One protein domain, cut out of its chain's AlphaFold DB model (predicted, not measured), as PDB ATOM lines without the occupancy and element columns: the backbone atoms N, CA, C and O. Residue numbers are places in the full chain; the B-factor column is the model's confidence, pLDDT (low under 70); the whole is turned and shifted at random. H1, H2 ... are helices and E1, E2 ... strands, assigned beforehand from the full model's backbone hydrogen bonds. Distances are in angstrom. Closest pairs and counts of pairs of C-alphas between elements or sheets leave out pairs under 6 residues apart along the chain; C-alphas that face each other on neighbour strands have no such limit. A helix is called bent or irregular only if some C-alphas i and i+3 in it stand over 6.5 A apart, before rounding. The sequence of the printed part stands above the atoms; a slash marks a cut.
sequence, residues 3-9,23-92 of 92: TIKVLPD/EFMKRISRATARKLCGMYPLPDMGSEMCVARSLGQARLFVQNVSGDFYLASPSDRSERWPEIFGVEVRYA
ATOM      1  N   THR A   3     145.695 178.260 110.208       78.94
ATOM      2  CA  THR A   3     147.100 178.046 109.826       78.94
ATOM      3  C   THR A   3     148.003 177.984 111.060       78.94
ATOM      4  O   THR A   3     148.064 178.925 111.856       78.94
ATOM      5  N   ILE A   4     148.751 176.893 111.199       81.19
ATOM      6  CA  ILE A   4     149.712 176.629 112.269       81.19
ATOM      7  C   ILE A   4     151.117 176.893 111.732       81.19
ATOM      8  O   ILE A   4     151.556 176.236 110.792       81.19
ATOM      9  N   LYS A   5     151.843 177.824 112.360       79.50
ATOM     10  CA  LYS A   5     153.283 177.995 112.116       79.50
ATOM     11  C   LYS A   5     154.080 177.048 113.003       79.50
ATOM     12  O   LYS A   5     154.055 177.215 114.228       79.50
ATOM     13  N   VAL A   6     154.768 176.102 112.373       82.38
ATOM     14  CA  VAL A   6     155.668 175.145 113.022       82.38
ATOM     15  C   VAL A   6     157.084 175.698 113.018       82.38
ATOM     16  O   VAL A   6     157.542 176.243 112.016       82.38
ATOM     17  N   LEU A   7     157.748 175.587 114.164       79.56
ATOM     18  CA  LEU A   7     159.147 175.961 114.336       79.56
ATOM     19  C   LEU A   7     160.035 174.733 114.091       79.56
ATOM     20  O   LEU A   7     159.612 173.633 114.449       79.56
ATOM     21  N   PRO A   8     161.259 174.898 113.556       76.31
ATOM     22  CA  PRO A   8     162.214 173.794 113.472       76.31
ATOM     23  C   PRO A   8     162.478 173.228 114.869       76.31
ATOM     24  O   PRO A   8     162.451 173.985 115.842       76.31
ATOM     25  N   ASP A   9     162.736 171.932 114.993       67.75
ATOM     26  CA  ASP A   9     163.134 171.354 116.279       67.75
ATOM     27  C   ASP A   9     164.523 171.875 116.683       67.75
ATOM     28  O   ASP A   9     165.368 172.172 115.835       67.75
ATOM     29  N   GLU A  23     156.531 162.531 115.268       86.81
ATOM     30  CA  GLU A  23     155.502 162.412 114.241       86.81
ATOM     31  C   GLU A  23     154.100 162.784 114.755       86.81
ATOM     32  O   GLU A  23     153.236 163.148 113.950       86.81
ATOM     33  N   PHE A  24     153.902 162.777 116.078       89.62
ATOM     34  CA  PHE A  24     152.649 163.076 116.785       89.62
ATOM     35  C   PHE A  24     152.646 164.441 117.479       89.62
ATOM     36  O   PHE A  24     151.632 164.845 118.048       89.62
ATOM     37  N   MET A  25     153.758 165.175 117.429       90.50
ATOM     38  CA  MET A  25     153.837 166.530 117.966       90.50
ATOM     39  C   MET A  25     154.672 167.454 117.082       90.50
ATOM     40  O   MET A  25     155.591 167.023 116.388       90.50
ATOM     41  N   LYS A  26     154.335 168.744 117.091       90.06
ATOM     42  CA  LYS A  26     155.052 169.795 116.366       90.06
ATOM     43  C   LYS A  26     155.246 171.007 117.249       90.06
ATOM     44  O   LYS A  26     154.287 171.508 117.838       90.06
ATOM     45  N   ARG A  27     156.478 171.509 117.308       91.31
ATOM     46  CA  ARG A  27     156.779 172.737 118.037       91.31
ATOM     47  C   ARG A  27     156.118 173.928 117.358       91.31
ATOM     48  O   ARG A  27     156.210 174.097 116.143       91.31
ATOM     49  N   ILE A  28     155.467 174.774 118.140       92.81
ATOM     50  CA  ILE A  28     154.759 175.956 117.653       92.81
ATOM     51  C   ILE A  28     155.214 177.199 118.406       92.81
ATOM     52  O   ILE A  28     155.666 177.151 119.548       92.81
ATOM     53  N   SER A  29     155.074 178.358 117.768       93.06
ATOM     54  CA  SER A  29     155.341 179.620 118.457       93.06
ATOM     55  C   SER A  29     154.317 179.872 119.570       93.06
ATOM     56  O   SER A  29     153.150 179.490 119.453       93.06
ATOM     57  N   ARG A  30     154.710 180.623 120.606       93.44
ATOM     58  CA  ARG A  30     153.786 181.106 121.648       93.44
ATOM     59  C   ARG A  30     152.591 181.869 121.064       93.44
ATOM     60  O   ARG A  30     151.480 181.764 121.575       93.44
ATOM     61  N   ALA A  31     152.804 182.619 119.980       92.56
ATOM     62  CA  ALA A  31     151.736 183.333 119.284       92.56
ATOM     63  C   ALA A  31     150.747 182.369 118.606       92.56
ATOM     64  O   ALA A  31     149.537 182.574 118.694       92.56
ATOM     65  N   THR A  32     151.244 181.302 117.970       93.75
ATOM     66  CA  THR A  32     150.413 180.224 117.407       93.75
ATOM     67  C   THR A  32     149.634 179.514 118.513       93.75
ATOM     68  O   THR A  32     148.423 179.369 118.396       93.75
ATOM     69  N   ALA A  33     150.300 179.145 119.611       94.25
ATOM     70  CA  ALA A  33     149.669 178.517 120.770       94.25
ATOM     71  C   ALA A  33     148.538 179.391 121.330       94.25
ATOM     72  O   ALA A  33     147.427 178.912 121.536       94.25
ATOM     73  N   ARG A  34     148.776 180.703 121.477       94.75
ATOM     74  CA  ARG A  34     147.762 181.644 121.972       94.75
ATOM     75  C   ARG A  34     146.563 181.725 121.030       94.75
ATOM     76  O   ARG A  34     145.436 181.755 121.504       94.75
ATOM     77  N   LYS A  35     146.797 181.743 119.715       92.75
ATOM     78  CA  LYS A  35     145.715 181.723 118.719       92.75
ATOM     79  C   LYS A  35     144.877 180.446 118.806       92.75
ATOM     80  O   LYS A  35     143.663 180.536 118.687       92.75
ATOM     81  N   LEU A  36     145.510 179.293 119.030       92.94
ATOM     82  CA  LEU A  36     144.822 178.004 119.150       92.94
ATOM     83  C   LEU A  36     144.012 177.882 120.449       92.94
ATOM     84  O   LEU A  36     142.894 177.385 120.410       92.94
ATOM     85  N   CYS A  37     144.530 178.377 121.578       93.75
ATOM     86  CA  CYS A  37     143.785 178.426 122.845       93.75
ATOM     87  C   CYS A  37     142.633 179.452 122.825       93.75
ATOM     88  O   CYS A  37     141.718 179.380 123.645       93.75
ATOM     89  N   GLY A  38     142.659 180.418 121.901       91.94
ATOM     90  CA  GLY A  38     141.624 181.438 121.765       91.94
ATOM     91  C   GLY A  38     141.505 182.306 123.019       91.94
ATOM     92  O   GLY A  38     142.455 182.979 123.420       91.94
ATOM     93  N   MET A  39     140.319 182.298 123.627       93.19
ATOM     94  CA  MET A  39     140.013 183.033 124.862       93.19
ATOM     95  C   MET A  39     140.545 182.352 126.133       93.19
ATOM     96  O   MET A  39     140.607 182.990 127.183       93.19
ATOM     97  N   TYR A  40     140.958 181.084 126.050       92.50
ATOM     98  CA  TYR A  40     141.527 180.362 127.182       92.50
ATOM     99  C   TYR A  40     142.999 180.748 127.420       92.50
ATOM    100  O   TYR A  40     143.712 181.161 126.491       92.50
ATOM    101  N   PRO A  41     143.485 180.654 128.674       94.19
ATOM    102  CA  PRO A  41     144.896 180.861 128.967       94.19
ATOM    103  C   PRO A  41     145.768 179.840 128.228       94.19
ATOM    104  O   PRO A  41     145.312 178.772 127.832       94.19
ATOM    105  N   LEU A  42     147.045 180.174 128.044       96.38
ATOM    106  CA  LEU A  42     148.019 179.171 127.617       96.38
ATOM    107  C   LEU A  42     148.188 178.134 128.737       96.38
ATOM    108  O   LEU A  42     148.129 178.528 129.902       96.38
ATOM    109  N   PRO A  43     148.425 176.854 128.413       95.44
ATOM    110  CA  PRO A  43     148.680 175.843 129.429       95.44
ATOM    111  C   PRO A  43     149.943 176.175 130.230       95.44
ATOM    112  O   PRO A  43     150.955 176.627 129.674       95.44
ATOM    113  N   ASP A  44     149.877 175.919 131.535       96.00
ATOM    114  CA  ASP A  44     151.030 175.987 132.429       96.00
ATOM    115  C   ASP A  44     152.070 174.923 132.065       96.00
ATOM    116  O   ASP A  44     151.776 173.942 131.378       96.00
ATOM    117  N   MET A  45     153.310 175.117 132.513       93.81
ATOM    118  CA  MET A  45     154.390 174.162 132.252       93.81
ATOM    119  C   MET A  45     154.024 172.766 132.781       93.81
ATOM    120  O   MET A  45     153.587 172.624 133.919       93.81
ATOM    121  N   GLY A  46     154.206 171.740 131.947       89.62
ATOM    122  CA  GLY A  46     153.833 170.357 132.252       89.62
ATOM    123  C   GLY A  46     152.349 170.041 132.042       89.62
ATOM    124  O   GLY A  46     151.941 168.908 132.279       89.62
ATOM    125  N   SER A  47     151.549 171.012 131.593       93.06
ATOM    126  CA  SER A  47     150.124 170.836 131.307       93.06
ATOM    127  C   SER A  47     149.825 170.887 129.810       93.06
ATOM    128  O   SER A  47     150.613 171.372 128.989       93.06
ATOM    129  N   GLU A  48     148.632 170.415 129.461       93.38
ATOM    130  CA  GLU A  48     148.091 170.463 128.109       93.38
ATOM    131  C   GLU A  48     146.656 170.988 128.090       93.38
ATOM    132  O   GLU A  48     145.929 170.933 129.081       93.38
ATOM    133  N   MET A  49     146.245 171.503 126.937       95.06
ATOM    134  CA  MET A  49     144.909 172.026 126.697       95.06
ATOM    135  C   MET A  49     144.376 171.487 125.380       95.06
ATOM    136  O   MET A  49     145.001 171.664 124.336       95.06
ATOM    137  N   CYS A  50     143.202 170.861 125.411       94.00
ATOM    138  CA  CYS A  50     142.535 170.399 124.198       94.00
ATOM    139  C   CYS A  50     142.011 171.602 123.402       94.00
ATOM    140  O   CYS A  50     141.213 172.385 123.912       94.00
ATOM    141  N   VAL A  51     142.459 171.735 122.154       94.00
ATOM    142  CA  VAL A  51     142.104 172.842 121.249       94.00
ATOM    143  C   VAL A  51     141.234 172.402 120.073       94.00
ATOM    144  O   VAL A  51     140.568 173.233 119.467       94.00
ATOM    145  N   ALA A  52     141.199 171.104 119.754       91.94
ATOM    146  CA  ALA A  52     140.269 170.555 118.769       91.94
ATOM    147  C   ALA A  52     139.892 169.105 119.095       91.94
ATOM    148  O   ALA A  52     140.678 168.351 119.671       91.94
ATOM    149  N   ARG A  53     138.681 168.708 118.690       90.56
ATOM    150  CA  ARG A  53     138.181 167.330 118.766       90.56
ATOM    151  C   ARG A  53     137.568 166.954 117.425       90.56
ATOM    152  O   ARG A  53     136.797 167.739 116.878       90.56
ATOM    153  N   SER A  54     137.885 165.767 116.921       86.81
ATOM    154  CA  SER A  54     137.169 165.190 115.784       86.81
ATOM    155  C   SER A  54     135.956 164.386 116.266       86.81
ATOM    156  O   SER A  54     135.856 164.011 117.440       86.81
ATOM    157  N   LEU A  55     135.039 164.086 115.344       78.25
ATOM    158  CA  LEU A  55     133.881 163.225 115.605       78.25
ATOM    159  C   LEU A  55     134.292 161.781 115.970       78.25
ATOM    160  O   LEU A  55     133.556 161.094 116.670       78.25
ATOM    161  N   GLY A  56     135.484 161.344 115.548       71.88
ATOM    162  CA  GLY A  56     136.025 159.993 115.741       71.88
ATOM    163  C   GLY A  56     136.930 159.828 116.964       71.88
ATOM    164  O   GLY A  56     137.808 158.979 116.949       71.88
ATOM    165  N   GLN A  57     136.753 160.650 118.004       80.62
ATOM    166  CA  GLN A  57     137.550 160.664 119.245       80.62
ATOM    167  C   GLN A  57     138.984 161.213 119.145       80.62
ATOM    168  O   GLN A  57     139.623 161.350 120.190       80.62
ATOM    169  N   ALA A  58     139.463 161.609 117.963       89.19
ATOM    170  CA  ALA A  58     140.767 162.259 117.841       89.19
ATOM    171  C   ALA A  58     140.764 163.606 118.575       89.19
ATOM    172  O   ALA A  58     139.770 164.344 118.565       89.19
ATOM    173  N   ARG A  59     141.882 163.939 119.219       92.56
ATOM    174  CA  ARG A  59     142.034 165.174 119.992       92.56
ATOM    175  C   ARG A  59     143.346 165.842 119.640       92.56
ATOM    176  O   ARG A  59     144.363 165.175 119.500       92.56
ATOM    177  N   LEU A  60     143.301 167.160 119.547       93.25
ATOM    178  CA  LEU A  60     144.469 167.991 119.334       93.25
ATOM    179  C   LEU A  60     144.683 168.852 120.574       93.25
ATOM    180  O   LEU A  60     143.737 169.467 121.076       93.25
ATOM    181  N   PHE A  61     145.917 168.895 121.052       94.56
ATOM    182  CA  PHE A  61     146.296 169.555 122.290       94.56
ATOM    183  C   PHE A  61     147.407 170.563 122.050       94.56
ATOM    184  O   PHE A  61     148.355 170.284 121.323       94.56
ATOM    185  N   VAL A  62     147.323 171.713 122.708       94.94
ATOM    186  CA  VAL A  62     148.482 172.573 122.940       94.94
ATOM    187  C   VAL A  62     149.105 172.147 124.263       94.94
ATOM    188  O   VAL A  62     148.422 172.123 125.281       94.94
ATOM    189  N   GLN A  63     150.391 171.828 124.248       94.19
ATOM    190  CA  GLN A  63     151.176 171.427 125.409       94.19
ATOM    191  C   GLN A  63     152.247 172.473 125.696       94.19
ATOM    192  O   GLN A  63     152.783 173.087 124.771       94.19
ATOM    193  N   ASN A  64     152.580 172.656 126.969       93.88
ATOM    194  CA  ASN A  64     153.719 173.460 127.395       93.88
ATOM    195  C   ASN A  64     154.765 172.538 128.026       93.88
ATOM    196  O   ASN A  64     154.638 172.122 129.179       93.88
ATOM    197  N   VAL A  65     155.796 172.210 127.253       90.38
ATOM    198  CA  VAL A  65     156.879 171.317 127.664       90.38
ATOM    199  C   VAL A  65     158.095 172.177 127.966       90.38
ATOM    200  O   VAL A  65     158.714 172.738 127.065       90.38
ATOM    201  N   SER A  66     158.416 172.320 129.252       89.56
ATOM    202  CA  SER A  66     159.577 173.094 129.716       89.56
ATOM    203  C   SER A  66     159.631 174.540 129.184       89.56
ATOM    204  O   SER A  66     160.711 175.092 128.984       89.56
ATOM    205  N   GLY A  67     158.474 175.175 128.961       89.25
ATOM    206  CA  GLY A  67     158.367 176.558 128.477       89.25
ATOM    207  C   GLY A  67     158.267 176.705 126.956       89.25
ATOM    208  O   GLY A  67     157.923 177.792 126.482       89.25
ATOM    209  N   ASP A  68     158.508 175.632 126.200       92.19
ATOM    210  CA  ASP A  68     158.253 175.567 124.762       92.19
ATOM    211  C   ASP A  68     156.837 175.013 124.504       92.19
ATOM    212  O   ASP A  68     156.331 174.154 125.230       92.19
ATOM    213  N   PHE A  69     156.169 175.529 123.467       92.88
ATOM    214  CA  PHE A  69     154.812 175.110 123.120       92.88
ATOM    215  C   PHE A  69     154.818 174.109 121.977       92.88
ATOM    216  O   PHE A  69     155.465 174.319 120.949       92.88
ATOM    217  N   TYR A  70     154.021 173.061 122.130       92.94
ATOM    218  CA  TYR A  70     153.855 172.020 121.130       92.94
ATOM    219  C   TYR A  70     152.377 171.822 120.836       92.94
ATOM    220  O   TYR A  70     151.530 171.938 121.717       92.94
ATOM    221  N   LEU A  71     152.066 171.541 119.580       93.31
ATOM    222  CA  LEU A  71     150.785 170.992 119.178       93.31
ATOM    223  C   LEU A  71     150.942 169.478 119.094       93.31
ATOM    224  O   LEU A  71     151.895 169.027 118.464       93.31
ATOM    225  N   ALA A  72     150.051 168.711 119.707       93.00
ATOM    226  CA  ALA A  72     150.173 167.261 119.787       93.00
ATOM    227  C   ALA A  72     148.825 166.557 119.618       93.00
ATOM    228  O   ALA A  72     147.782 167.079 120.017       93.00
ATOM    229  N   SER A  73     148.858 165.350 119.056       91.94
ATOM    230  CA  SER A  73     147.736 164.410 119.061       91.94
ATOM    231  C   SER A  73     148.247 163.034 119.488       91.94
ATOM    232  O   SER A  73     149.191 162.542 118.876       91.94
ATOM    233  N   PRO A  74     147.640 162.385 120.496       88.31
ATOM    234  CA  PRO A  74     148.103 161.091 121.000       88.31
ATOM    235  C   PRO A  74     147.856 159.929 120.029       88.31
ATOM    236  O   PRO A  74     148.503 158.893 120.136       88.31
ATOM    237  N   SER A  75     146.894 160.070 119.115       88.00
ATOM    238  CA  SER A  75     146.431 158.995 118.230       88.00
ATOM    239  C   SER A  75     146.770 159.221 116.762       88.00
ATOM    240  O   SER A  75     146.776 158.271 115.981       88.00
ATOM    241  N   ASP A  76     147.047 160.465 116.364       90.44
ATOM    242  CA  ASP A  76     147.104 160.840 114.954       90.44
ATOM    243  C   ASP A  76     148.394 161.561 114.609       90.44
ATOM    244  O   ASP A  76     148.745 162.582 115.201       90.44
ATOM    245  N   ARG A  77     149.070 161.056 113.578       90.50
ATOM    246  CA  ARG A  77     150.273 161.679 113.031       90.50
ATOM    247  C   ARG A  77     149.954 163.049 112.440       90.50
ATOM    248  O   ARG A  77     148.909 163.247 111.817       90.50
ATOM    249  N   SER A  78     150.907 163.962 112.574       89.06
ATOM    250  CA  SER A  78     150.810 165.359 112.130       89.06
ATOM    251  C   SER A  78     150.440 165.549 110.660       89.06
ATOM    252  O   SER A  78     149.724 166.489 110.326       89.06
ATOM    253  N   GLU A  79     150.840 164.621 109.795       89.44
ATOM    254  CA  GLU A  79     150.481 164.592 108.369       89.44
ATOM    255  C   GLU A  79     148.965 164.509 108.127       89.44
ATOM    256  O   GLU A  79     148.471 165.032 107.133       89.44
ATOM    257  N   ARG A  80     148.214 163.885 109.044       90.25
ATOM    258  CA  ARG A  80     146.759 163.686 108.925       90.25
ATOM    259  C   ARG A  80     145.944 164.798 109.578       90.25
ATOM    260  O   ARG A  80     144.731 164.861 109.407       90.25
ATOM    261  N   TRP A  81     146.581 165.689 110.336       90.62
ATOM    262  CA  TRP A  81     145.871 166.749 111.052       90.62
ATOM    263  C   TRP A  81     145.072 167.699 110.154       90.62
ATOM    264  O   TRP A  81     143.981 168.084 110.580       90.62
ATOM    265  N   PRO A  82     145.526 168.065 108.937       90.44
ATOM    266  CA  PRO A  82     144.715 168.888 108.045       90.44
ATOM    267  C   PRO A  82     143.369 168.265 107.697       90.44
ATOM    268  O   PRO A  82     142.355 168.957 107.719       90.44
ATOM    269  N   GLU A  83     143.349 166.959 107.454       89.62
ATOM    270  CA  GLU A  83     142.133 166.212 107.144       89.62
ATOM    271  C   GLU A  83     141.242 166.039 108.385       89.62
ATOM    272  O   GLU A  83     140.037 166.259 108.325       89.62
ATOM    273  N   ILE A  84     141.837 165.693 109.531       89.62
ATOM    274  CA  ILE A  84     141.094 165.327 110.749       89.62
ATOM    275  C   ILE A  84     140.561 166.555 111.500       89.62
ATOM    276  O   ILE A  84     139.458 166.524 112.047       89.62
ATOM    277  N   PHE A  85     141.360 167.621 111.569       89.06
ATOM    278  CA  PHE A  85     141.096 168.794 112.406       89.06
ATOM    279  C   PHE A  85     140.913 170.088 111.601       89.06
ATOM    280  O   PHE A  85     140.640 171.132 112.193       89.06
ATOM    281  N   GLY A  86     141.069 170.061 110.271       84.75
ATOM    282  CA  GLY A  86     140.926 171.258 109.433       84.75
ATOM    283  C   GLY A  86     142.017 172.311 109.672       84.75
ATOM    284  O   GLY A  86     141.757 173.519 109.567       84.75
ATOM    285  N   VAL A  87     143.224 171.866 110.038       82.94
ATOM    286  CA  VAL A  87     144.368 172.733 110.347       82.94
ATOM    287  C   VAL A  87     145.434 172.687 109.255       82.94
ATOM    288  O   VAL A  87     145.838 171.627 108.803       82.94
ATOM    289  N   GLU A  88     145.941 173.835 108.829       81.31
ATOM    290  CA  GLU A  88     146.987 173.905 107.806       81.31
ATOM    291  C   GLU A  88     148.352 174.075 108.477       81.31
ATOM    292  O   GLU A  88     148.605 175.085 109.133       81.31
ATOM    293  N   VAL A  89     149.244 173.100 108.322       75.94
ATOM    294  CA  VAL A  89     150.587 173.142 108.910       75.94
ATOM    295  C   VAL A  89     151.547 173.816 107.931       75.94
ATOM    296  O   VAL A  89     151.773 173.310 106.835       75.94
ATOM    297  N   ARG A  90     152.130 174.956 108.321       77.69
ATOM    298  CA  ARG A  90     153.167 175.655 107.551       77.69
ATOM    299  C   ARG A  90     154.475 175.683 108.323       77.69
ATOM    300  O   ARG A  90     154.524 176.150 109.463       77.69
ATOM    301  N   TYR A  91     155.525 175.207 107.674       70.12
ATOM    302  CA  TYR A  91     156.890 175.281 108.176       70.12
ATOM    303  C   TYR A  91     157.419 176.701 107.958       70.12
ATOM    304  O   TYR A  91     157.214 177.275 106.886       70.12
ATOM    305  N   ALA A  92     157.985 177.283 109.015       60.78
ATOM    306  CA  ALA A  92     158.636 178.589 108.983       60.78
ATOM    307  C   ALA A  92     160.127 178.459 108.663       60.78
ATOM    308  O   ALA A  92     160.716 177.428 109.058       60.78
TER     309      ALA A  92
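AT A GLANCE: This is residues 3 to 9 and 23 to 92 of the 92 residues of an uncharacterized protein of Burkholderia sp. Bp5365 (UniProt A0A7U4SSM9). A strongly twisted sheet of four strands, E2, E5, E4 and E3, is the largest part, with H1 and H2 packed at separate places on it. A small parallel pair, E1 and E6, completes the body, with E1 next to E2 and H1, and E6 next to H2. The printed part has 77 residues, with two named helices and six named strands in the order E1 E2 H1 E3 E4 E5 H2 E6. The large sheet runs E2 E5 E4 E3 and is antiparallel, and the class is mixed, helices and strands. The whole is compact and rounded, with a radius of gyration of the C-alphas of 11.3 A and spans of 29 by 25 by 21 A.

IN THESE COORDINATES: E1 holds residues 3 to 6, beginning at C-alpha 3 at (147.100, 178.046, 109.826). E2 holds residues 25 to 28, and H1 residues 30 to 37, 10.4 A long. E3 holds residues 48 to 53, 14.0 A. E4, the longest strand, holds residues 59 to 65, 17.8 A, and begins at C-alpha 59 at (142.034, 165.174, 119.992). E5 holds residues 68 to 72, 12.6 A. H2 holds residues 78 to 85, 10.3 A, and is irregular: C-alphas 79 and 82 are 7.2 A apart. E6 holds residues 87 to 91, 13.0 A, ending at C-alpha 91 at (156.890, 175.281, 108.176).

HOW THE PARTS SIT: E3, E4 and E5 form a meander, each strand the antiparallel neighbour of the one before, through two hairpins. N 49 and O 62 are 2.8 A apart between E3 and E4, and N 63 and O 70 are 2.8 A apart between E4 and E5. Edge strand E2 is antiparallel to E5, with N 26 and O 71 at 2.8 A. H1 and H2 on one face of this sheet make two layers. H1 has a height over the sheet of 8.0 A; its closest C-alphas to E5 are those of Arg 30 and Phe 69, 6.3 A. H2 has a height of 9.0 A and lies over E4, slantwise at 46 degrees on the local plane; their closest C-alphas are those of Leu 60 and Phe 85, 7.7 A. H1 and H2 are apart. E1 and E6 are parallel at 37 degrees, with N 4 and O 88 at 2.7 A. The closest C-alphas of E1 and E2 are those of Val 6 and Ile 28, 4.8 A; of H2 and E6, those of Pro 82 and Glu 88, 5.5 A. In H1 every O i to N i+4 pair is within hydrogen-bond range; in H2, 2 of 4.

THE WHOLE: The two C-alphas farthest apart are those of Leu 55 and Ser 66, 30.9 A. Residues 10 to 22 are not printed, and C-alphas 9 and 23 are 11.9 A apart across this cut. Of the links that are printed whole, H1 to E3 is short and the others are tight. The mean pLDDT of the printed part is 88.7; residues 9 and 92 are under 70.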